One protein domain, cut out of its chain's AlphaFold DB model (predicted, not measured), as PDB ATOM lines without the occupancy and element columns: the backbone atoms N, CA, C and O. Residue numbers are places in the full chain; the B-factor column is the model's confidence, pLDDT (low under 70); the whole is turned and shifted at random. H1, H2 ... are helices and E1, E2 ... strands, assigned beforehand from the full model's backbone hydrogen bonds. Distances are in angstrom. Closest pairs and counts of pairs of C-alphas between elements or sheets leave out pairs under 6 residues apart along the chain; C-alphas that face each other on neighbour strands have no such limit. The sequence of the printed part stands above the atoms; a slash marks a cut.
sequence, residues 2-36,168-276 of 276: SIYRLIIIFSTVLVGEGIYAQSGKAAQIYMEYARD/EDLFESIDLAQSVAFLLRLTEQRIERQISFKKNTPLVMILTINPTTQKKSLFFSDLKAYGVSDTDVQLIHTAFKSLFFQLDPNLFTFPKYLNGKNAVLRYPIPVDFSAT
ATOM      1  N   SER A   2      62.630 -50.026 114.908       24.09
ATOM      2  CA  SER A   2      61.271 -50.598 114.933       24.09
ATOM      3  C   SER A   2      60.423 -50.069 113.770       24.09
ATOM      4  O   SER A   2      60.399 -48.862 113.530       24.09
ATOM      5  N   ILE A   3      59.703 -50.971 113.091       28.16
ATOM      6  CA  ILE A   3      58.753 -50.712 111.991       28.16
ATOM      7  C   ILE A   3      57.753 -49.593 112.341       28.16
ATOM      8  O   ILE A   3      57.380 -48.802 111.477       28.16
ATOM      9  N   TYR A   4      57.404 -49.451 113.622       27.86
ATOM     10  CA  TYR A   4      56.534 -48.380 114.113       27.86
ATOM     11  C   TYR A   4      57.129 -46.976 113.947       27.86
ATOM     12  O   TYR A   4      56.388 -46.043 113.660       27.86
ATOM     13  N   ARG A   5      58.454 -46.802 114.057       25.69
ATOM     14  CA  ARG A   5      59.088 -45.484 113.868       25.69
ATOM     15  C   ARG A   5      59.105 -45.055 112.400       25.69
ATOM     16  O   ARG A   5      58.998 -43.871 112.126       25.69
ATOM     17  N   LEU A   6      59.183 -45.996 111.459       28.41
ATOM     18  CA  LEU A   6      59.247 -45.700 110.020       28.41
ATOM     19  C   LEU A   6      57.876 -45.341 109.428       28.41
ATOM     20  O   LEU A   6      57.792 -44.491 108.547       28.41
ATOM     21  N   ILE A   7      56.804 -45.931 109.963       31.14
ATOM     22  CA  ILE A   7      55.425 -45.553 109.619       31.14
ATOM     23  C   ILE A   7      55.098 -44.167 110.189       31.14
ATOM     24  O   ILE A   7      54.510 -43.362 109.474       31.14
ATOM     25  N   ILE A   8      55.560 -43.855 111.410       31.92
ATOM     26  CA  ILE A   8      55.450 -42.505 111.986       31.92
ATOM     27  C   ILE A   8      56.157 -41.491 111.082       31.92
ATOM     28  O   ILE A   8      55.521 -40.512 110.709       31.92
ATOM     29  N   ILE A   9      57.383 -41.792 110.627       30.23
ATOM     30  CA  ILE A   9      58.165 -40.920 109.733       30.23
ATOM     31  C   ILE A   9      57.418 -40.600 108.422       30.23
ATOM     32  O   ILE A   9      57.466 -39.469 107.952       30.23
ATOM     33  N   PHE A  10      56.660 -41.542 107.848       32.72
ATOM     34  CA  PHE A  10      55.903 -41.300 106.609       32.72
ATOM     35  C   PHE A  10      54.578 -40.559 106.806       32.72
ATOM     36  O   PHE A  10      54.155 -39.827 105.911       32.72
ATOM     37  N   SER A  11      53.955 -40.683 107.977       31.17
ATOM     38  CA  SER A  11      52.885 -39.769 108.397       31.17
ATOM     39  C   SER A  11      53.409 -38.387 108.814       31.17
ATOM     40  O   SER A  11      52.618 -37.450 108.871       31.17
ATOM     41  N   THR A  12      54.720 -38.233 109.047       32.16
ATOM     42  CA  THR A  12      55.351 -36.956 109.415       32.16
ATOM     43  C   THR A  12      56.081 -36.240 108.273       32.16
ATOM     44  O   THR A  12      56.508 -35.112 108.467       32.16
ATOM     45  N   VAL A  13      56.165 -36.791 107.053       31.08
ATOM     46  CA  VAL A  13      56.793 -36.093 105.898       31.08
ATOM     47  C   VAL A  13      55.928 -34.930 105.339       31.08
ATOM     48  O   VAL A  13      56.285 -34.272 104.367       31.08
ATOM     49  N   LEU A  14      54.807 -34.601 105.992       35.78
ATOM     50  CA  LEU A  14      54.062 -33.339 105.816       35.78
ATOM     51  C   LEU A  14      53.940 -32.534 107.121       35.78
ATOM     52  O   LEU A  14      53.092 -31.653 107.231       35.78
ATOM     53  N   VAL A  15      54.760 -32.839 108.125       37.28
ATOM     54  CA  VAL A  15      54.755 -32.137 109.407       37.28
ATOM     55  C   VAL A  15      55.885 -31.123 109.357       37.28
ATOM     56  O   VAL A  15      57.013 -31.399 109.747       37.28
ATOM     57  N   GLY A  16      55.560 -29.942 108.827       30.47
ATOM     58  CA  GLY A  16      56.221 -28.737 109.303       30.47
ATOM     59  C   GLY A  16      55.986 -28.693 110.806       30.47
ATOM     60  O   GLY A  16      54.840 -28.663 111.261       30.47
ATOM     61  N   GLU A  17      57.066 -28.826 111.562       34.22
ATOM     62  CA  GLU A  17      57.089 -28.757 113.011       34.22
ATOM     63  C   GLU A  17      56.777 -27.323 113.466       34.22
ATOM     64  O   GLU A  17      57.636 -26.583 113.926       34.22
ATOM     65  N   GLY A  18      55.501 -26.940 113.385       34.97
ATOM     66  CA  GLY A  18      54.923 -25.908 114.237       34.97
ATOM     67  C   GLY A  18      54.785 -26.476 115.646       34.97
ATOM     68  O   GLY A  18      53.716 -26.937 116.047       34.97
ATOM     69  N   ILE A  19      55.901 -26.532 116.375       38.53
ATOM     70  CA  ILE A  19      55.997 -26.975 117.771       38.53
ATOM     71  C   ILE A  19      55.368 -25.898 118.658       38.53
ATOM     72  O   ILE A  19      56.047 -25.112 119.300       38.53
ATOM     73  N   TYR A  20      54.041 -25.866 118.686       34.03
ATOM     74  CA  TYR A  20      53.236 -25.387 119.802       34.03
ATOM     75  C   TYR A  20      51.918 -26.179 119.743       34.03
ATOM     76  O   TYR A  20      51.162 -26.050 118.792       34.03
ATOM     77  N   ALA A  21      51.674 -27.025 120.753       36.53
ATOM     78  CA  ALA A  21      50.479 -27.866 120.961       36.53
ATOM     79  C   ALA A  21      50.432 -29.270 120.301       36.53
ATOM     80  O   ALA A  21      49.514 -29.600 119.555       36.53
ATOM     81  N   GLN A  22      51.337 -30.184 120.685       45.84
ATOM     82  CA  GLN A  22      51.175 -31.632 120.414       45.84
ATOM     83  C   GLN A  22      50.352 -32.408 121.476       45.84
ATOM     84  O   GLN A  22      50.299 -33.635 121.427       45.84
ATOM     85  N   SER A  23      49.679 -31.746 122.427       56.78
ATOM     86  CA  SER A  23      48.891 -32.425 123.484       56.78
ATOM     87  C   SER A  23      47.381 -32.140 123.469       56.78
ATOM     88  O   SER A  23      46.651 -32.734 124.261       56.78
ATOM     89  N   GLY A  24      46.906 -31.267 122.576       73.94
ATOM     90  CA  GLY A  24      45.501 -30.858 122.483       73.94
ATOM     91  C   GLY A  24      44.593 -31.877 121.785       73.94
ATOM     92  O   GLY A  24      45.052 -32.746 121.034       73.94
ATOM     93  N   LYS A  25      43.278 -31.758 121.995       87.00
ATOM     94  CA  LYS A  25      42.287 -32.659 121.382       87.00
ATOM     95  C   LYS A  25      42.224 -32.450 119.868       87.00
ATOM     96  O   LYS A  25      42.109 -33.425 119.127       87.00
ATOM     97  N   ALA A  26      42.377 -31.213 119.396       87.44
ATOM     98  CA  ALA A  26      42.476 -30.913 117.970       87.44
ATOM     99  C   ALA A  26      43.688 -31.587 117.304       87.44
ATOM    100  O   ALA A  26      43.558 -32.149 116.217       87.44
ATOM    101  N   ALA A  27      44.847 -31.618 117.967       83.44
ATOM    102  CA  ALA A  27      46.033 -32.304 117.446       83.44
ATOM    103  C   ALA A  27      45.816 -33.826 117.345       83.44
ATOM    104  O   ALA A  27      46.208 -34.449 116.357       83.44
ATOM    105  N   GLN A  28      45.136 -34.426 118.328       87.00
ATOM    106  CA  GLN A  28      44.757 -35.844 118.284       87.00
ATOM    107  C   GLN A  28      43.816 -36.146 117.115       87.00
ATOM    108  O   GLN A  28      44.078 -37.070 116.348       87.00
ATOM    109  N   ILE A  29      42.786 -35.321 116.916       89.25
ATOM    110  CA  ILE A  29      41.848 -35.463 115.794       89.25
ATOM    111  C   ILE A  29      42.564 -35.301 114.449       89.25
ATOM    112  O   ILE A  29      42.304 -36.054 113.515       89.25
ATOM    113  N   TYR A  30      43.510 -34.366 114.337       87.81
ATOM    114  CA  TYR A  30      44.336 -34.247 113.137       87.81
ATOM    115  C   TYR A  30      45.112 -35.544 112.850       87.81
ATOM    116  O   TYR A  30      45.119 -36.021 111.713       87.81
ATOM    117  N   MET A  31      45.728 -36.149 113.873       84.56
ATOM    118  CA  MET A  31      46.419 -37.434 113.722       84.56
ATOM    119  C   MET A  31      45.461 -38.559 113.306       84.56
ATOM    120  O   MET A  31      45.834 -39.405 112.492       84.56
ATOM    121  N   GLU A  32      44.234 -38.571 113.827       87.62
ATOM    122  CA  GLU A  32      43.186 -39.512 113.414       87.62
ATOM    123  C   GLU A  32      42.802 -39.315 111.945       87.62
ATOM    124  O   GLU A  32      42.786 -40.284 111.188       87.62
ATOM    125  N   TYR A  33      42.595 -38.075 111.494       88.62
ATOM    126  CA  TYR A  33      42.334 -37.773 110.084       88.62
ATOM    127  C   TYR A  33      43.487 -38.197 109.176       88.62
ATOM    128  O   TYR A  33      43.259 -38.810 108.134       88.62
ATOM    129  N   ALA A  34      44.734 -37.935 109.573       84.44
ATOM    130  CA  ALA A  34      45.907 -38.365 108.819       84.44
ATOM    131  C   ALA A  34      45.984 -39.901 108.716       84.44
ATOM    132  O   ALA A  34      46.257 -40.447 107.642       84.44
ATOM    133  N   ARG A  35      45.688 -40.613 109.813       82.69
ATOM    134  CA  ARG A  35      45.614 -42.082 109.841       82.69
ATOM    135  C   ARG A  35      44.489 -42.616 108.963       82.69
ATOM    136  O   ARG A  35      44.748 -43.525 108.170       82.69
ATOM    137  N   ASP A  36      43.292 -42.046 109.043       86.38
ATOM    138  CA  ASP A  36      42.165 -42.453 108.204       86.38
ATOM    139  C   ASP A  36      42.468 -42.213 106.719       86.38
ATOM    140  O   ASP A  36      42.350 -43.127 105.902       86.38
ATOM    141  N   GLU A 168      67.323 -30.423 104.384       43.97
ATOM    142  CA  GLU A 168      67.155 -29.083 104.940       43.97
ATOM    143  C   GLU A 168      66.198 -29.157 106.129       43.97
ATOM    144  O   GLU A 168      65.052 -29.596 106.009       43.97
ATOM    145  N   ASP A 169      66.700 -28.730 107.285       40.34
ATOM    146  CA  ASP A 169      65.905 -28.416 108.455       40.34
ATOM    147  C   ASP A 169      64.652 -27.621 108.041       40.34
ATOM    148  O   ASP A 169      64.740 -26.492 107.553       40.34
ATOM    149  N   LEU A 170      63.470 -28.204 108.261       45.84
ATOM    150  CA  LEU A 170      62.154 -27.572 108.091       45.84
ATOM    151  C   LEU A 170      61.906 -26.490 109.164       45.84
ATOM    152  O   LEU A 170      60.779 -26.320 109.630       45.84
ATOM    153  N   PHE A 171      62.949 -25.778 109.594       37.53
ATOM    154  CA  PHE A 171      62.821 -24.695 110.551       37.53
ATOM    155  C   PHE A 171      62.246 -23.477 109.828       37.53
ATOM    156  O   PHE A 171      62.896 -22.810 109.021       37.53
ATOM    157  N   GLU A 172      60.985 -23.183 110.138       47.44
ATOM    158  CA  GLU A 172      60.497 -21.808 110.132       47.44
ATOM    159  C   GLU A 172      61.503 -20.954 110.921       47.44
ATOM    160  O   GLU A 172      62.019 -21.391 111.956       47.44
ATOM    161  N   SER A 173      61.811 -19.739 110.460       44.56
ATOM    162  CA  SER A 173      62.521 -18.807 111.332       44.56
ATOM    163  C   SER A 173      61.692 -18.643 112.612       44.56
ATOM    164  O   SER A 173      60.489 -18.380 112.558       44.56
ATOM    165  N   ILE A 174      62.319 -18.858 113.770       48.84
ATOM    166  CA  ILE A 174      61.653 -18.892 115.085       48.84
ATOM    167  C   ILE A 174      60.758 -17.654 115.303       48.84
ATOM    168  O   ILE A 174      59.665 -17.766 115.860       48.84
ATOM    169  N   ASP A 175      61.176 -16.494 114.797       49.34
ATOM    170  CA  ASP A 175      60.460 -15.216 114.914       49.34
ATOM    171  C   ASP A 175      59.121 -15.191 114.162       49.34
ATOM    172  O   ASP A 175      58.144 -14.558 114.587       49.34
ATOM    173  N   LEU A 176      59.042 -15.906 113.041       57.84
ATOM    174  CA  LEU A 176      57.816 -15.988 112.272       57.84
ATOM    175  C   LEU A 176      56.798 -16.913 112.930       57.84
ATOM    176  O   LEU A 176      55.623 -16.548 113.036       57.84
ATOM    177  N   ALA A 177      57.244 -18.086 113.383       62.31
ATOM    178  CA  ALA A 177      56.386 -19.044 114.069       62.31
ATOM    179  C   ALA A 177      55.715 -18.386 115.288       62.31
ATOM    180  O   ALA A 177      54.513 -18.537 115.513       62.31
ATOM    181  N   GLN A 178      56.465 -17.551 116.016       63.16
ATOM    182  CA  GLN A 178      55.950 -16.758 117.135       63.16
ATOM    183  C   GLN A 178      54.920 -15.705 116.705       63.16
ATOM    184  O   GLN A 178      53.886 -15.559 117.358       63.16
ATOM    185  N   SER A 179      55.160 -14.993 115.602       64.75
ATOM    186  CA  SER A 179      54.241 -13.961 115.098       64.75
ATOM    187  C   SER A 179      52.911 -14.556 114.620       64.75
ATOM    188  O   SER A 179      51.840 -14.037 114.942       64.75
ATOM    189  N   VAL A 180      52.960 -15.683 113.901       72.19
ATOM    190  CA  VAL A 180      51.761 -16.411 113.465       72.19
ATOM    191  C   VAL A 180      51.012 -16.985 114.669       72.19
ATOM    192  O   VAL A 180      49.796 -16.813 114.756       72.19
ATOM    193  N   ALA A 181      51.718 -17.584 115.633       74.38
ATOM    194  CA  ALA A 181      51.114 -18.097 116.863       74.38
ATOM    195  C   ALA A 181      50.436 -16.989 117.688       74.38
ATOM    196  O   ALA A 181      49.341 -17.188 118.219       74.38
ATOM    197  N   PHE A 182      51.036 -15.798 117.761       74.50
ATOM    198  CA  PHE A 182      50.444 -14.653 118.450       74.50
ATOM    199  C   PHE A 182      49.138 -14.193 117.789       74.50
ATOM    200  O   PHE A 182      48.118 -14.037 118.466       74.50
ATOM    201  N   LEU A 183      49.136 -14.011 116.465       80.12
ATOM    202  CA  LEU A 183      47.933 -13.612 115.727       80.12
ATOM    203  C   LEU A 183      46.832 -14.679 115.788       80.12
ATOM    204  O   LEU A 183      45.645 -14.343 115.885       80.12
ATOM    205  N   LEU A 184      47.219 -15.956 115.778       83.94
ATOM    206  CA  LEU A 184      46.306 -17.073 115.994       83.94
ATOM    207  C   LEU A 184      45.642 -16.955 117.369       83.94
ATOM    208  O   LEU A 184      44.414 -16.925 117.451       83.94
ATOM    209  N   ARG A 185      46.434 -16.760 118.429       83.81
ATOM    210  CA  ARG A 185      45.926 -16.630 119.800       83.81
ATOM    211  C   ARG A 185      44.985 -15.437 119.977       83.81
ATOM    212  O   ARG A 185      43.973 -15.551 120.663       83.81
ATOM    213  N   LEU A 186      45.281 -14.297 119.352       84.81
ATOM    214  CA  LEU A 186      44.374 -13.142 119.359       84.81
ATOM    215  C   LEU A 186      43.045 -13.446 118.657       84.81
ATOM    216  O   LEU A 186      41.984 -13.010 119.110       84.81
ATOM    217  N   THR A 187      43.098 -14.198 117.558       89.62
ATOM    218  CA  THR A 187      41.905 -14.615 116.815       89.62
ATOM    219  C   THR A 187      41.052 -15.566 117.651       89.62
ATOM    220  O   THR A 187      39.845 -15.355 117.755       89.62
ATOM    221  N   GLU A 188      41.673 -16.540 118.321       89.88
ATOM    222  CA  GLU A 188      41.004 -17.434 119.275       89.88
ATOM    223  C   GLU A 188      40.293 -16.650 120.380       89.88
ATOM    224  O   GLU A 188      39.090 -16.806 120.566       89.88
ATOM    225  N   GLN A 189      40.997 -15.734 121.052       88.25
ATOM    226  CA  GLN A 189      40.418 -14.924 122.127       88.25
ATOM    227  C   GLN A 189      39.235 -14.075 121.651       88.25
ATOM    228  O   GLN A 189      38.272 -13.870 122.389       88.25
ATOM    229  N   ARG A 190      39.293 -13.549 120.422       90.62
ATOM    230  CA  ARG A 190      38.175 -12.801 119.837       90.62
ATOM    231  C   ARG A 190      36.961 -13.700 119.619       90.62
ATOM    232  O   ARG A 190      35.848 -13.259 119.891       90.62
ATOM    233  N   ILE A 191      37.177 -14.924 119.144       93.81
ATOM    234  CA  ILE A 191      36.124 -15.923 118.948       93.81
ATOM    235  C   ILE A 191      35.512 -16.319 120.297       93.81
ATOM    236  O   ILE A 191      34.298 -16.245 120.446       93.81
ATOM    237  N   GLU A 192      36.329 -16.642 121.302       91.81
ATOM    238  CA  GLU A 192      35.870 -17.045 122.644       91.81
ATOM    239  C   GLU A 192      35.103 -15.929 123.381       91.81
ATOM    240  O   GLU A 192      34.284 -16.205 124.251       91.81
ATOM    241  N   ARG A 193      35.311 -14.655 123.019       90.94
ATOM    242  CA  ARG A 193      34.496 -13.532 123.525       90.94
ATOM    243  C   ARG A 193      33.129 -13.409 122.855       90.94
ATOM    244  O   ARG A 193      32.246 -12.767 123.414       90.94
ATOM    245  N   GLN A 194      32.981 -13.929 121.639       92.62
ATOM    246  CA  GLN A 194      31.755 -13.812 120.844       92.62
ATOM    247  C   GLN A 194      30.890 -15.069 120.925       92.62
ATOM    248  O   GLN A 194      29.671 -14.974 120.817       92.62
ATOM    249  N   ILE A 195      31.515 -16.227 121.128       93.25
ATOM    250  CA  ILE A 195      30.870 -17.534 121.103       93.25
ATOM    251  C   ILE A 195      31.106 -18.214 122.445       93.25
ATOM    252  O   ILE A 195      32.244 -18.452 122.842       93.25
ATOM    253  N   SER A 196      30.012 -18.561 123.122       90.56
ATOM    254  CA  SER A 196      30.053 -19.363 124.342       90.56
ATOM    255  C   SER A 196      30.019 -20.848 123.981       90.56
ATOM    256  O   SER A 196      29.019 -21.365 123.469       90.56
ATOM    257  N   PHE A 197      31.127 -21.546 124.220       91.62
ATOM    258  CA  PHE A 197      31.248 -22.967 123.911       91.62
ATOM    259  C   PHE A 197      30.734 -23.806 125.082       91.62
ATOM    260  O   PHE A 197      31.255 -23.743 126.189       91.62
ATOM    261  N   LYS A 198      29.748 -24.674 124.831       89.31
ATOM    262  CA  LYS A 198      29.167 -25.556 125.868       89.31
ATOM    263  C   LYS A 198      30.101 -26.681 126.327       89.31
ATOM    264  O   LYS A 198      29.837 -27.342 127.326       89.31
ATOM    265  N   LYS A 199      31.135 -26.978 125.541       89.94
ATOM    266  CA  LYS A 199      32.143 -28.013 125.794       89.94
ATOM    267  C   LYS A 199      33.424 -27.656 125.050       89.94
ATOM    268  O   LYS A 199      33.367 -26.934 124.054       89.94
ATOM    269  N   ASN A 200      34.544 -28.235 125.477       89.88
ATOM    270  CA  ASN A 200      35.813 -28.086 124.766       89.88
ATOM    271  C   ASN A 200      35.648 -28.528 123.307       89.88
ATOM    272  O   ASN A 200      35.245 -29.669 123.033       89.88
ATOM    273  N   THR A 201      35.929 -27.604 122.395       93.94
ATOM    274  CA  THR A 201      35.608 -27.727 120.976       93.94
ATOM    275  C   THR A 201      36.897 -27.666 120.158       93.94
ATOM    276  O   THR A 201      37.469 -26.589 120.006       93.94
ATOM    277  N   PRO A 202      37.375 -28.813 119.648       93.00
ATOM    278  CA  PRO A 202      38.545 -28.870 118.793       93.00
ATOM    279  C   PRO A 202      38.188 -28.448 117.366       93.00
ATOM    280  O   PRO A 202      37.187 -28.887 116.797       93.00
ATOM    281  N   LEU A 203      39.058 -27.651 116.769       92.75
ATOM    282  CA  LEU A 203      39.031 -27.254 115.376       92.75
ATOM    283  C   LEU A 203      40.352 -27.666 114.725       92.75
ATOM    284  O   LEU A 203      41.423 -27.224 115.126       92.75
ATOM    285  N   VAL A 204      40.277 -28.490 113.685       91.06
ATOM    286  CA  VAL A 204      41.420 -28.779 112.818       91.06
ATOM    287  C   VAL A 204      41.286 -27.939 111.562       91.06
ATOM    288  O   VAL A 204      40.295 -28.059 110.836       91.06
ATOM    289  N   MET A 205      42.295 -27.120 111.283       91.25
ATOM    290  CA  MET A 205      42.405 -26.408 110.018       91.25
ATOM    291  C   MET A 205      43.614 -26.883 109.226       91.25
ATOM    292  O   MET A 205      44.612 -27.331 109.789       91.25
ATOM    293  N   ILE A 206      43.532 -26.773 107.902       87.69
ATOM    294  CA  ILE A 206      44.659 -27.055 107.010       87.69
ATOM    295  C   ILE A 206      44.792 -25.913 106.022       87.69
ATOM    296  O   ILE A 206      43.936 -25.735 105.150       87.69
ATOM    297  N   LEU A 207      45.878 -25.159 106.156       87.31
ATOM    298  CA  LEU A 207      46.281 -24.147 105.195       87.31
ATOM    299  C   LEU A 207      47.083 -24.818 104.083       87.31
ATOM    300  O   LEU A 207      48.050 -25.529 104.344       87.31
ATOM    301  N   THR A 208      46.710 -24.574 102.834       85.75
ATOM    302  CA  THR A 208      47.502 -24.998 101.679       85.75
ATOM    303  C   THR A 208      47.945 -23.800 100.869       85.75
ATOM    304  O   THR A 208      47.104 -22.956 100.557       85.75
ATOM    305  N   ILE A 209      49.219 -23.752 100.479       85.44
ATOM    306  CA  ILE A 209      49.766 -22.691  99.627       85.44
ATOM    307  C   ILE A 209      50.449 -23.327  98.420       85.44
ATOM    308  O   ILE A 209      51.347 -24.159  98.566       85.44
ATOM    309  N   ASN A 210      50.015 -22.944  97.219       86.00
ATOM    310  CA  ASN A 210      50.698 -23.342  95.994       86.00
ATOM    311  C   ASN A 210      51.932 -22.446  95.780       86.00
ATOM    312  O   ASN A 210      51.762 -21.237  95.641       86.00
ATOM    313  N   PRO A 211      53.157 -22.994  95.716       82.62
ATOM    314  CA  PRO A 211      54.374 -22.186  95.619       82.62
ATOM    315  C   PRO A 211      54.527 -21.454  94.280       82.62
ATOM    316  O   PRO A 211      55.316 -20.521  94.179       82.62
ATOM    317  N   THR A 212      53.815 -21.882  93.235       85.12
ATOM    318  CA  THR A 212      53.867 -21.264  91.905       85.12
ATOM    319  C   THR A 212      52.823 -20.166  91.759       85.12
ATOM    320  O   THR A 212      53.144 -19.075  91.305       85.12
ATOM    321  N   THR A 213      51.575 -20.432  92.149       88.12
ATOM    322  CA  THR A 213      50.465 -19.478  91.979       88.12
ATOM    323  C   THR A 213      50.214 -18.610  93.204       88.12
ATOM    324  O   THR A 213      49.410 -17.688  93.134       88.12
ATOM    325  N   GLN A 214      50.841 -18.925  94.343       86.44
ATOM    326  CA  GLN A 214      50.593 -18.301  95.648       86.44
ATOM    327  C   GLN A 214      49.133 -18.416  96.130       86.44
ATOM    328  O   GLN A 214      48.737 -17.804  97.124       86.44
ATOM    329  N   LYS A 215      48.316 -19.241  95.455       89.38
ATOM    330  CA  LYS A 215      46.917 -19.493  95.813       89.38
ATOM    331  C   LYS A 215      46.869 -20.189  97.168       89.38
ATOM    332  O   LYS A 215      47.436 -21.272  97.340       89.38
ATOM    333  N   LYS A 216      46.151 -19.575  98.108       89.75
ATOM    334  CA  LYS A 216      45.884 -20.124  99.437       89.75
ATOM    335  C   LYS A 216      44.516 -20.778  99.483       89.75
ATOM    336  O   LYS A 216      43.556 -20.268  98.912       89.75
ATOM    337  N   SER A 217      44.414 -21.888 100.197       90.62
ATOM    338  CA  SER A 217      43.135 -22.478 100.599       90.62
ATOM    339  C   SER A 217      43.195 -22.828 102.077       90.62
ATOM    340  O   SER A 217      44.252 -23.212 102.569       90.62
ATOM    341  N   LEU A 218      42.076 -22.680 102.780       92.00
ATOM    342  CA  LEU A 218      41.959 -23.034 104.190       92.00
ATOM    343  C   LEU A 218      40.753 -23.952 104.359       92.00
ATOM    344  O   LEU A 218      39.627 -23.566 104.033       92.00
ATOM    345  N   PHE A 219      41.018 -25.168 104.824       91.56
ATOM    346  CA  PHE A 219      40.019 -26.205 105.074       91.56
ATOM    347  C   PHE A 219      39.774 -26.341 106.571       91.56
ATOM    348  O   PHE A 219      40.693 -26.114 107.356       91.56
ATOM    349  N   PHE A 220      38.557 -26.725 106.949       93.38
ATOM    350  CA  PHE A 220      38.098 -26.752 108.335       93.38
ATOM    351  C   PHE A 220      37.426 -28.087 108.641       93.38
ATOM    352  O   PHE A 220      36.715 -28.634 107.798       93.38
ATOM    353  N   SER A 221      37.640 -28.608 109.847       92.94
ATOM    354  CA  SER A 221      36.881 -29.746 110.362       92.94
ATOM    355  C   SER A 221      35.462 -29.342 110.737       92.94
ATOM    356  O   SER A 221      35.224 -28.201 111.130       92.94
ATOM    357  N   ASP A 222      34.530 -30.292 110.683       90.25
ATOM    358  CA  ASP A 222      33.147 -30.036 111.076       90.25
ATOM    359  C   ASP A 222      33.029 -29.733 112.579       90.25
ATOM    360  O   ASP A 222      33.384 -30.545 113.436       90.25
ATOM    361  N   LEU A 223      32.496 -28.551 112.890       92.00
ATOM    362  CA  LEU A 223      32.233 -28.094 114.251       92.00
ATOM    363  C   LEU A 223      30.801 -28.398 114.719       92.00
ATOM    364  O   LEU A 223      30.516 -28.304 115.917       92.00
ATOM    365  N   LYS A 224      29.895 -28.821 113.825       88.25
ATOM    366  CA  LYS A 224      28.504 -29.147 114.186       88.25
ATOM    367  C   LYS A 224      28.417 -30.328 115.145       88.25
ATOM    368  O   LYS A 224      27.587 -30.315 116.053       88.25
ATOM    369  N   ALA A 225      29.325 -31.302 115.033       86.31
ATOM    370  CA  ALA A 225      29.466 -32.404 115.994       86.31
ATOM    371  C   ALA A 225      29.737 -31.918 117.439       86.31
ATOM    372  O   ALA A 225      29.487 -32.625 118.427       86.31
ATOM    373  N   TYR A 226      30.216 -30.679 117.584       90.69
ATOM    374  CA  TYR A 226      30.452 -30.035 118.870       90.69
ATOM    375  C   TYR A 226      29.312 -29.114 119.324       90.69
ATOM    376  O   TYR A 226      29.383 -28.564 120.418       90.69
ATOM    377  N   GLY A 227      28.217 -29.040 118.564       91.56
ATOM    378  CA  GLY A 227      27.047 -28.223 118.891       91.56
ATOM    379  C   GLY A 227      27.213 -26.741 118.557       91.56
ATOM    380  O   GLY A 227      26.460 -25.926 119.084       91.56
ATOM    381  N   VAL A 228      28.189 -26.393 117.713       94.06
ATOM    382  CA  VAL A 228      28.392 -25.029 117.209       94.06
ATOM    383  C   VAL A 228      27.355 -24.737 116.122       94.06
ATOM    384  O   VAL A 228      27.131 -25.570 115.240       94.06
ATOM    385  N   SER A 229      26.697 -23.577 116.200       94.44
ATOM    386  CA  SER A 229      25.657 -23.190 115.240       94.44
ATOM    387  C   SER A 229      26.242 -22.874 113.859       94.44
ATOM    388  O   SER A 229      27.409 -22.514 113.744       94.44
ATOM    389  N   ASP A 230      25.438 -22.962 112.796       94.06
ATOM    390  CA  ASP A 230      25.890 -22.616 111.438       94.06
ATOM    391  C   ASP A 230      26.453 -21.191 111.339       94.06
ATOM    392  O   ASP A 230      27.491 -20.970 110.715       94.06
ATOM    393  N   THR A 231      25.802 -20.232 112.000       95.25
ATOM    394  CA  THR A 231      26.246 -18.834 112.059       95.25
ATOM    395  C   THR A 231      27.617 -18.711 112.725       95.25
ATOM    396  O   THR A 231      28.509 -18.050 112.194       95.25
ATOM    397  N   ASP A 232      27.803 -19.397 113.850       96.06
ATOM    398  CA  ASP A 232      29.055 -19.413 114.607       96.06
ATOM    399  C   ASP A 232      30.186 -20.085 113.820       96.06
ATOM    400  O   ASP A 232      31.304 -19.572 113.773       96.06
ATOM    401  N   VAL A 233      29.891 -21.188 113.125       95.12
ATOM    402  CA  VAL A 233      30.840 -21.849 112.216       95.12
ATOM    403  C   VAL A 233      31.311 -20.884 111.129       95.12
ATOM    404  O   VAL A 233      32.513 -20.773 110.885       95.12
ATOM    405  N   GLN A 234      30.398 -20.139 110.497       94.81
ATOM    406  CA  GLN A 234      30.773 -19.156 109.476       94.81
ATOM    407  C   GLN A 234      31.608 -18.006 110.045       94.81
ATOM    408  O   GLN A 234      32.552 -17.556 109.387       94.81
ATOM    409  N   LEU A 235      31.309 -17.551 111.265       95.31
ATOM    410  CA  LEU A 235      32.089 -16.524 111.951       95.31
ATOM    411  C   LEU A 235      33.523 -17.004 112.199       95.31
ATOM    412  O   LEU A 235      34.473 -16.318 111.811       95.31
ATOM    413  N   ILE A 236      33.680 -18.205 112.762       96.25
ATOM    414  CA  ILE A 236      34.979 -18.844 113.008       96.25
ATOM    415  C   ILE A 236      35.763 -18.982 111.697       96.25
ATOM    416  O   ILE A 236      36.915 -18.550 111.605       96.25
ATOM    417  N   HIS A 237      35.132 -19.531 110.655       94.88
ATOM    418  CA  HIS A 237      35.766 -19.707 109.348       94.88
ATOM    419  C   HIS A 237      36.215 -18.373 108.745       94.88
ATOM    420  O   HIS A 237      37.314 -18.279 108.199       94.88
ATOM    421  N   THR A 238      35.384 -17.335 108.846       95.12
ATOM    422  CA  THR A 238      35.690 -15.998 108.322       95.12
ATOM    423  C   THR A 238      36.855 -15.362 109.071       95.12
ATOM    424  O   THR A 238      37.757 -14.817 108.433       95.12
ATOM    425  N   ALA A 239      36.885 -15.474 110.401       94.38
ATOM    426  CA  ALA A 239      37.957 -14.931 111.228       94.38
ATOM    427  C   ALA A 239      39.322 -15.532 110.855       94.38
ATOM    428  O   ALA A 239      40.260 -14.793 110.548       94.38
ATOM    429  N   PHE A 240      39.424 -16.864 110.778       94.69
ATOM    430  CA  PHE A 240      40.681 -17.516 110.402       94.69
ATOM    431  C   PHE A 240      41.044 -17.323 108.928       94.69
ATOM    432  O   PHE A 240      42.218 -17.115 108.620       94.69
ATOM    433  N   LYS A 241      40.072 -17.327 108.001       94.25
ATOM    434  CA  LYS A 241      40.351 -16.983 106.595       94.25
ATOM    435  C   LYS A 241      40.930 -15.577 106.481       94.25
ATOM    436  O   LYS A 241      41.933 -15.407 105.796       94.25
ATOM    437  N   SER A 242      40.346 -14.599 107.177       91.81
ATOM    438  CA  SER A 242      40.852 -13.222 107.189       91.81
ATOM    439  C   SER A 242      42.291 -13.157 107.693       91.81
ATOM    440  O   SER A 242      43.100 -12.474 107.076       91.81
ATOM    441  N   LEU A 243      42.625 -13.890 108.761       90.00
ATOM    442  CA  LEU A 243      43.992 -13.975 109.272       90.00
ATOM    443  C   LEU A 243      44.950 -14.558 108.220       90.00
ATOM    444  O   LEU A 243      45.866 -13.883 107.757       90.00
ATOM    445  N   PHE A 244      44.738 -15.811 107.813       87.44
ATOM    446  CA  PHE A 244      45.718 -16.537 106.998       87.44
ATOM    447  C   PHE A 244      45.842 -15.992 105.573       87.44
ATOM    448  O   PHE A 244      46.901 -16.105 104.944       87.44
ATOM    449  N   PHE A 245      44.783 -15.385 105.035       90.75
ATOM    450  CA  PHE A 245      44.825 -14.864 103.672       90.75
ATOM    451  C   PHE A 245      45.568 -13.526 103.602       90.75
ATOM    452  O   PHE A 245      46.155 -13.249 102.559       90.75
ATOM    453  N   GLN A 246      45.655 -12.786 104.713       88.38
ATOM    454  CA  GLN A 246      46.434 -11.547 104.826       88.38
ATOM    455  C   GLN A 246      47.937 -11.766 105.060       88.38
ATOM    456  O   GLN A 246      48.720 -10.884 104.724       88.38
ATOM    457  N   LEU A 247      48.358 -12.915 105.604       83.94
ATOM    458  CA  LEU A 247      49.785 -13.212 105.818       83.94
ATOM    459  C   LEU A 247      50.557 -13.234 104.489       83.94
ATOM    460  O   LEU A 247      50.046 -13.745 103.505       83.94
ATOM    461  N   ASP A 248      51.791 -12.753 104.413       83.88
ATOM    462  CA  ASP A 248      52.583 -12.910 103.182       83.88
ATOM    463  C   ASP A 248      52.983 -14.399 103.000       83.88
ATOM    464  O   ASP A 248      53.510 -14.998 103.937       83.88
ATOM    465  N   PRO A 249      52.728 -15.048 101.841       79.94
ATOM    466  CA  PRO A 249      53.207 -16.406 101.575       79.94
ATOM    467  C   PRO A 249      54.717 -16.612 101.742       79.94
ATOM    468  O   PRO A 249      55.131 -17.717 102.079       79.94
ATOM    469  N   ASN A 250      55.527 -15.570 101.528       78.12
ATOM    470  CA  ASN A 250      56.986 -15.618 101.670       78.12
ATOM    471  C   ASN A 250      57.442 -15.821 103.115       78.12
ATOM    472  O   ASN A 250      58.614 -16.086 103.363       78.12
ATOM    473  N   LEU A 251      56.520 -15.687 104.064       75.50
ATOM    474  CA  LEU A 251      56.770 -16.050 105.442       75.50
ATOM    475  C   LEU A 251      56.968 -17.573 105.546       75.50
ATOM    476  O   LEU A 251      57.853 -18.045 106.245       75.50
ATOM    477  N   PHE A 252      56.221 -18.381 104.803       76.00
ATOM    478  CA  PHE A 252      56.264 -19.827 104.989       76.00
ATOM    479  C   PHE A 252      57.482 -20.479 104.323       76.00
ATOM    480  O   PHE A 252      57.776 -20.245 103.149       76.00
ATOM    481  N   THR A 253      58.132 -21.395 105.045       76.81
ATOM    482  CA  THR A 253      59.140 -22.291 104.468       76.81
ATOM    483  C   THR A 253      58.443 -23.415 103.703       76.81
ATOM    484  O   THR A 253      57.699 -24.217 104.269       76.81
ATOM    485  N   PHE A 254      58.682 -23.487 102.395       78.12
ATOM    486  CA  PHE A 254      58.120 -24.542 101.556       78.12
ATOM    487  C   PHE A 254      59.000 -25.798 101.599       78.12
ATOM    488  O   PHE A 254      60.217 -25.685 101.445       78.12
ATOM    489  N   PRO A 255      58.408 -27.003 101.705       77.62
ATOM    490  CA  PRO A 255      59.145 -28.237 101.468       77.62
ATOM    491  C   PRO A 255      59.706 -28.242 100.044       77.62
ATOM    492  O   PRO A 255      59.022 -27.812  99.113       77.62
ATOM    493  N   LYS A 256      60.917 -28.764  99.847       83.19
ATOM    494  CA  LYS A 256      61.547 -28.851  98.523       83.19
ATOM    495  C   LYS A 256      61.591 -30.286  98.019       83.19
ATOM    496  O   LYS A 256      61.724 -31.239  98.781       83.19
ATOM    497  N   TYR A 257      61.492 -30.449  96.707       82.94
ATOM    498  CA  TYR A 257      61.864 -31.685  96.026       82.94
ATOM    499  C   TYR A 257      63.384 -31.751  95.825       82.94
ATOM    500  O   TYR A 257      64.047 -30.717  95.822       82.94
ATOM    501  N   LEU A 258      63.936 -32.936  95.533       84.75
ATOM    502  CA  LEU A 258      65.385 -33.107  95.283       84.75
ATOM    503  C   LEU A 258      65.938 -32.293  94.089       84.75
ATOM    504  O   LEU A 258      67.146 -32.223  93.903       84.75
ATOM    505  N   ASN A 259      65.085 -31.695  93.250       84.81
ATOM    506  CA  ASN A 259      65.498 -30.753  92.197       84.81
ATOM    507  C   ASN A 259      65.449 -29.276  92.632       84.81
ATOM    508  O   ASN A 259      65.529 -28.397  91.776       84.81
ATOM    509  N   GLY A 260      65.237 -28.996  93.918       85.31
ATOM    510  CA  GLY A 260      65.148 -27.646  94.472       85.31
ATOM    511  C   GLY A 260      63.816 -26.928  94.233       85.31
ATOM    512  O   GLY A 260      63.650 -25.806  94.704       85.31
ATOM    513  N   LYS A 261      62.845 -27.531  93.529       86.12
ATOM    514  CA  LYS A 261      61.510 -26.930  93.375       86.12
ATOM    515  C   LYS A 261      60.709 -27.064  94.668       86.12
ATOM    516  O   LYS A 261      60.680 -28.138  95.263       86.12
ATOM    517  N   ASN A 262      59.985 -26.010  95.028       84.44
ATOM    518  CA  ASN A 262      59.049 -26.028  96.147       84.44
ATOM    519  C   ASN A 262      57.852 -26.951  95.849       84.44
ATOM    520  O   ASN A 262      57.293 -26.930  94.750       84.44
ATOM    521  N   ALA A 263      57.450 -27.732  96.845       79.12
ATOM    522  CA  ALA A 263      56.217 -28.502  96.876       79.12
ATOM    523  C   ALA A 263      55.073 -27.657  97.455       79.12
ATOM    524  O   ALA A 263      55.309 -26.681  98.169       79.12
ATOM    525  N   VAL A 264      53.819 -28.039  97.185       80.25
ATOM    526  CA  VAL A 264      52.661 -27.427  97.856       80.25
ATOM    527  C   VAL A 264      52.797 -27.548  99.373       80.25
ATOM    528  O   VAL A 264      52.855 -28.657  99.916       80.25
ATOM    529  N   LEU A 265      52.787 -26.399 100.051       80.69
ATOM    530  CA  LEU A 265      52.740 -26.335 101.505       80.69
ATOM    531  C   LEU A 265      51.375 -26.835 101.976       80.69
ATOM    532  O   LEU A 265      50.345 -26.417 101.446       80.69
ATOM    533  N   ARG A 266      51.370 -27.710 102.981       79.06
ATOM    534  CA  ARG A 266      50.171 -28.154 103.699       79.06
ATOM    535  C   ARG A 266      50.465 -28.015 105.187       79.06
ATOM    536  O   ARG A 266      51.184 -28.837 105.738       79.06
ATOM    537  N   TYR A 267      49.956 -26.952 105.793       79.25
ATOM    538  CA  TYR A 267      50.253 -26.567 107.166       79.25
ATOM    539  C   TYR A 267      49.037 -26.840 108.066       79.25
ATOM    540  O   TYR A 267      47.996 -26.189 107.896       79.25
ATOM    541  N   PRO A 268      49.110 -27.836 108.968       80.94
ATOM    542  CA  PRO A 268      48.034 -28.131 109.903       80.94
ATOM    543  C   PRO A 268      48.017 -27.117 111.049       80.94
ATOM    544  O   PRO A 268      49.051 -26.801 111.624       80.94
ATOM    545  N   ILE A 269      46.828 -26.636 111.402       83.75
ATOM    546  CA  ILE A 269      46.623 -25.659 112.477       83.75
ATOM    547  C   ILE A 269      45.530 -26.209 113.406       83.75
ATOM    548  O   ILE A 269      44.337 -26.007 113.145       83.75
ATOM    549  N   PRO A 270      45.901 -26.978 114.441       82.94
ATOM    550  CA  PRO A 270      44.964 -27.419 115.465       82.94
ATOM    551  C   PRO A 270      44.672 -26.278 116.453       82.94
ATOM    552  O   PRO A 270      45.588 -25.615 116.926       82.94
ATOM    553  N   VAL A 271      43.398 -26.076 116.785       88.88
ATOM    554  CA  VAL A 271      42.916 -25.073 117.748       88.88
ATOM    555  C   VAL A 271      41.924 -25.738 118.696       88.88
ATOM    556  O   VAL A 271      41.040 -26.459 118.247       88.88
ATOM    557  N   ASP A 272      42.031 -25.490 119.998       89.00
ATOM    558  CA  ASP A 272      41.079 -25.981 120.998       89.00
ATOM    559  C   ASP A 272      40.381 -24.791 121.676       89.00
ATOM    560  O   ASP A 272      41.018 -24.022 122.395       89.00
ATOM    561  N   PHE A 273      39.068 -24.651 121.471       91.25
ATOM    562  CA  PHE A 273      38.248 -23.670 122.187       91.25
ATOM    563  C   PHE A 273      37.801 -24.228 123.535       91.25
ATOM    564  O   PHE A 273      37.321 -25.368 123.616       91.25
ATOM    565  N   SER A 274      37.935 -23.425 124.589       87.50
ATOM    566  CA  SER A 274      37.569 -23.846 125.945       87.50
ATOM    567  C   SER A 274      36.073 -23.694 126.202       87.50
ATOM    568  O   SER A 274      35.445 -22.758 125.713       87.50
ATOM    569  N   ALA A 275      35.499 -24.606 126.993       87.00
ATOM    570  CA  ALA A 275      34.143 -24.421 127.494       87.00
ATOM    571  C   ALA A 275      34.061 -23.159 128.370       87.00
ATOM    572  O   ALA A 275      34.942 -22.931 129.201       87.00
ATOM    573  N   THR A 276      33.003 -22.373 128.185       79.19
ATOM    574  CA  THR A 276      32.723 -21.125 128.921       79.19
ATOM    575  C   THR A 276      31.427 -21.232 129.696       79.19
ATOM    576  O   THR A 276      30.454 -21.716 129.072       79.19
TER     577      THR A 276
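Overview. This is residues 2 to 36 and 168 to 276 of the 276 residues of an uncharacterized protein of Myroides pelagicus (UniProt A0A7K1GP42). A narrow antiparallel sheet of three strands lies in the middle, with H2 over one face and the pair H3 and H4, side by side and running opposite ways, on the other. Residues 2 to 10, of which 3 to 10 belong to H1, stick out as an arm beyond H2. The printed part has 144 residues with four named helices and three named strands, in the order H1 H2 H3 E1 E2 H4 E3, and the class is mixed, helices and strands. The sheet's order is E2 E1 E3. The whole is compact, with a radius of gyration of the C-alphas of 16.0 A and spans of 48 by 39 by 25 A.

Arrangement. H1, residues 3 to 12, and H2, residues 25 to 36, are close but not clearly touching, with the C-alphas of Ser 11 and Ala 34 closest at 7.1 A; their lines are only just about perpendicular, at 73 degrees. H2 is on the sheet at a height of 9.2 A, over E1, residues 201 to 209, and E3, residues 265 to 273; it runs slantwise to the strands, at 44 degrees to E1 on the local plane. Its closest C-alphas to E1 are those of Ala 26 and Pro 202, 4.5 A apart. H3, residues 174 to 194, touches H4, residues 230 to 246, through residues 183 to 191 of H3 and 236 to 243 of H4. Ile 191 and Ile 236 have the closest C-alphas, 6.7 A apart, and the tilt is shallow, 25 degrees, opposite ways. E1 is antiparallel to E3, with N 203 and O 271 at 2.7 A. E1 and E2, residues 216 to 220, form a hairpin, with N 208 and O 217 at 2.8 A. H4 is on the sheet over E2 and E1 at a height of 9.3 A, on the opposite face from H2; it runs only just along the strands, at 27 degrees to E2 on the local plane. There are three layers, helices on both faces of a sheet: H3 and H4 on one, H2 on the other. E2, H4 and E3 make a split strand-helix-strand unit, two strands running the same way with E1 between them, and its crossover is left-handed. In H1, H2, H3 and H4 every O i to N i+4 pair is within hydrogen-bond range.

Along the chain. H1 begins at C-alpha 3, (58.753, -50.712, 111.991). H3 is 30.9 A from first to last C-alpha, E1 26.1 A, H4 24.3 A and E3 25.4 A; H1, H2 and E2 are shorter, at 14.4, 16.4 and 13.6 A. E3 ends at C-alpha 273, (38.248, -23.670, 122.187).

Size, cuts and confidence. The C-alphas of Asn 259 and Thr 276 are the two farthest apart, 50.2 A. Residues 37 to 167 are not printed, and C-alphas 36 and 168 are 28.5 A apart across the cut. The links H1 to H2 and H4 to E3 are long. Mean pLDDT of the printed part is 76.0; residues 2 to 23 and 168 to 179 are under 70.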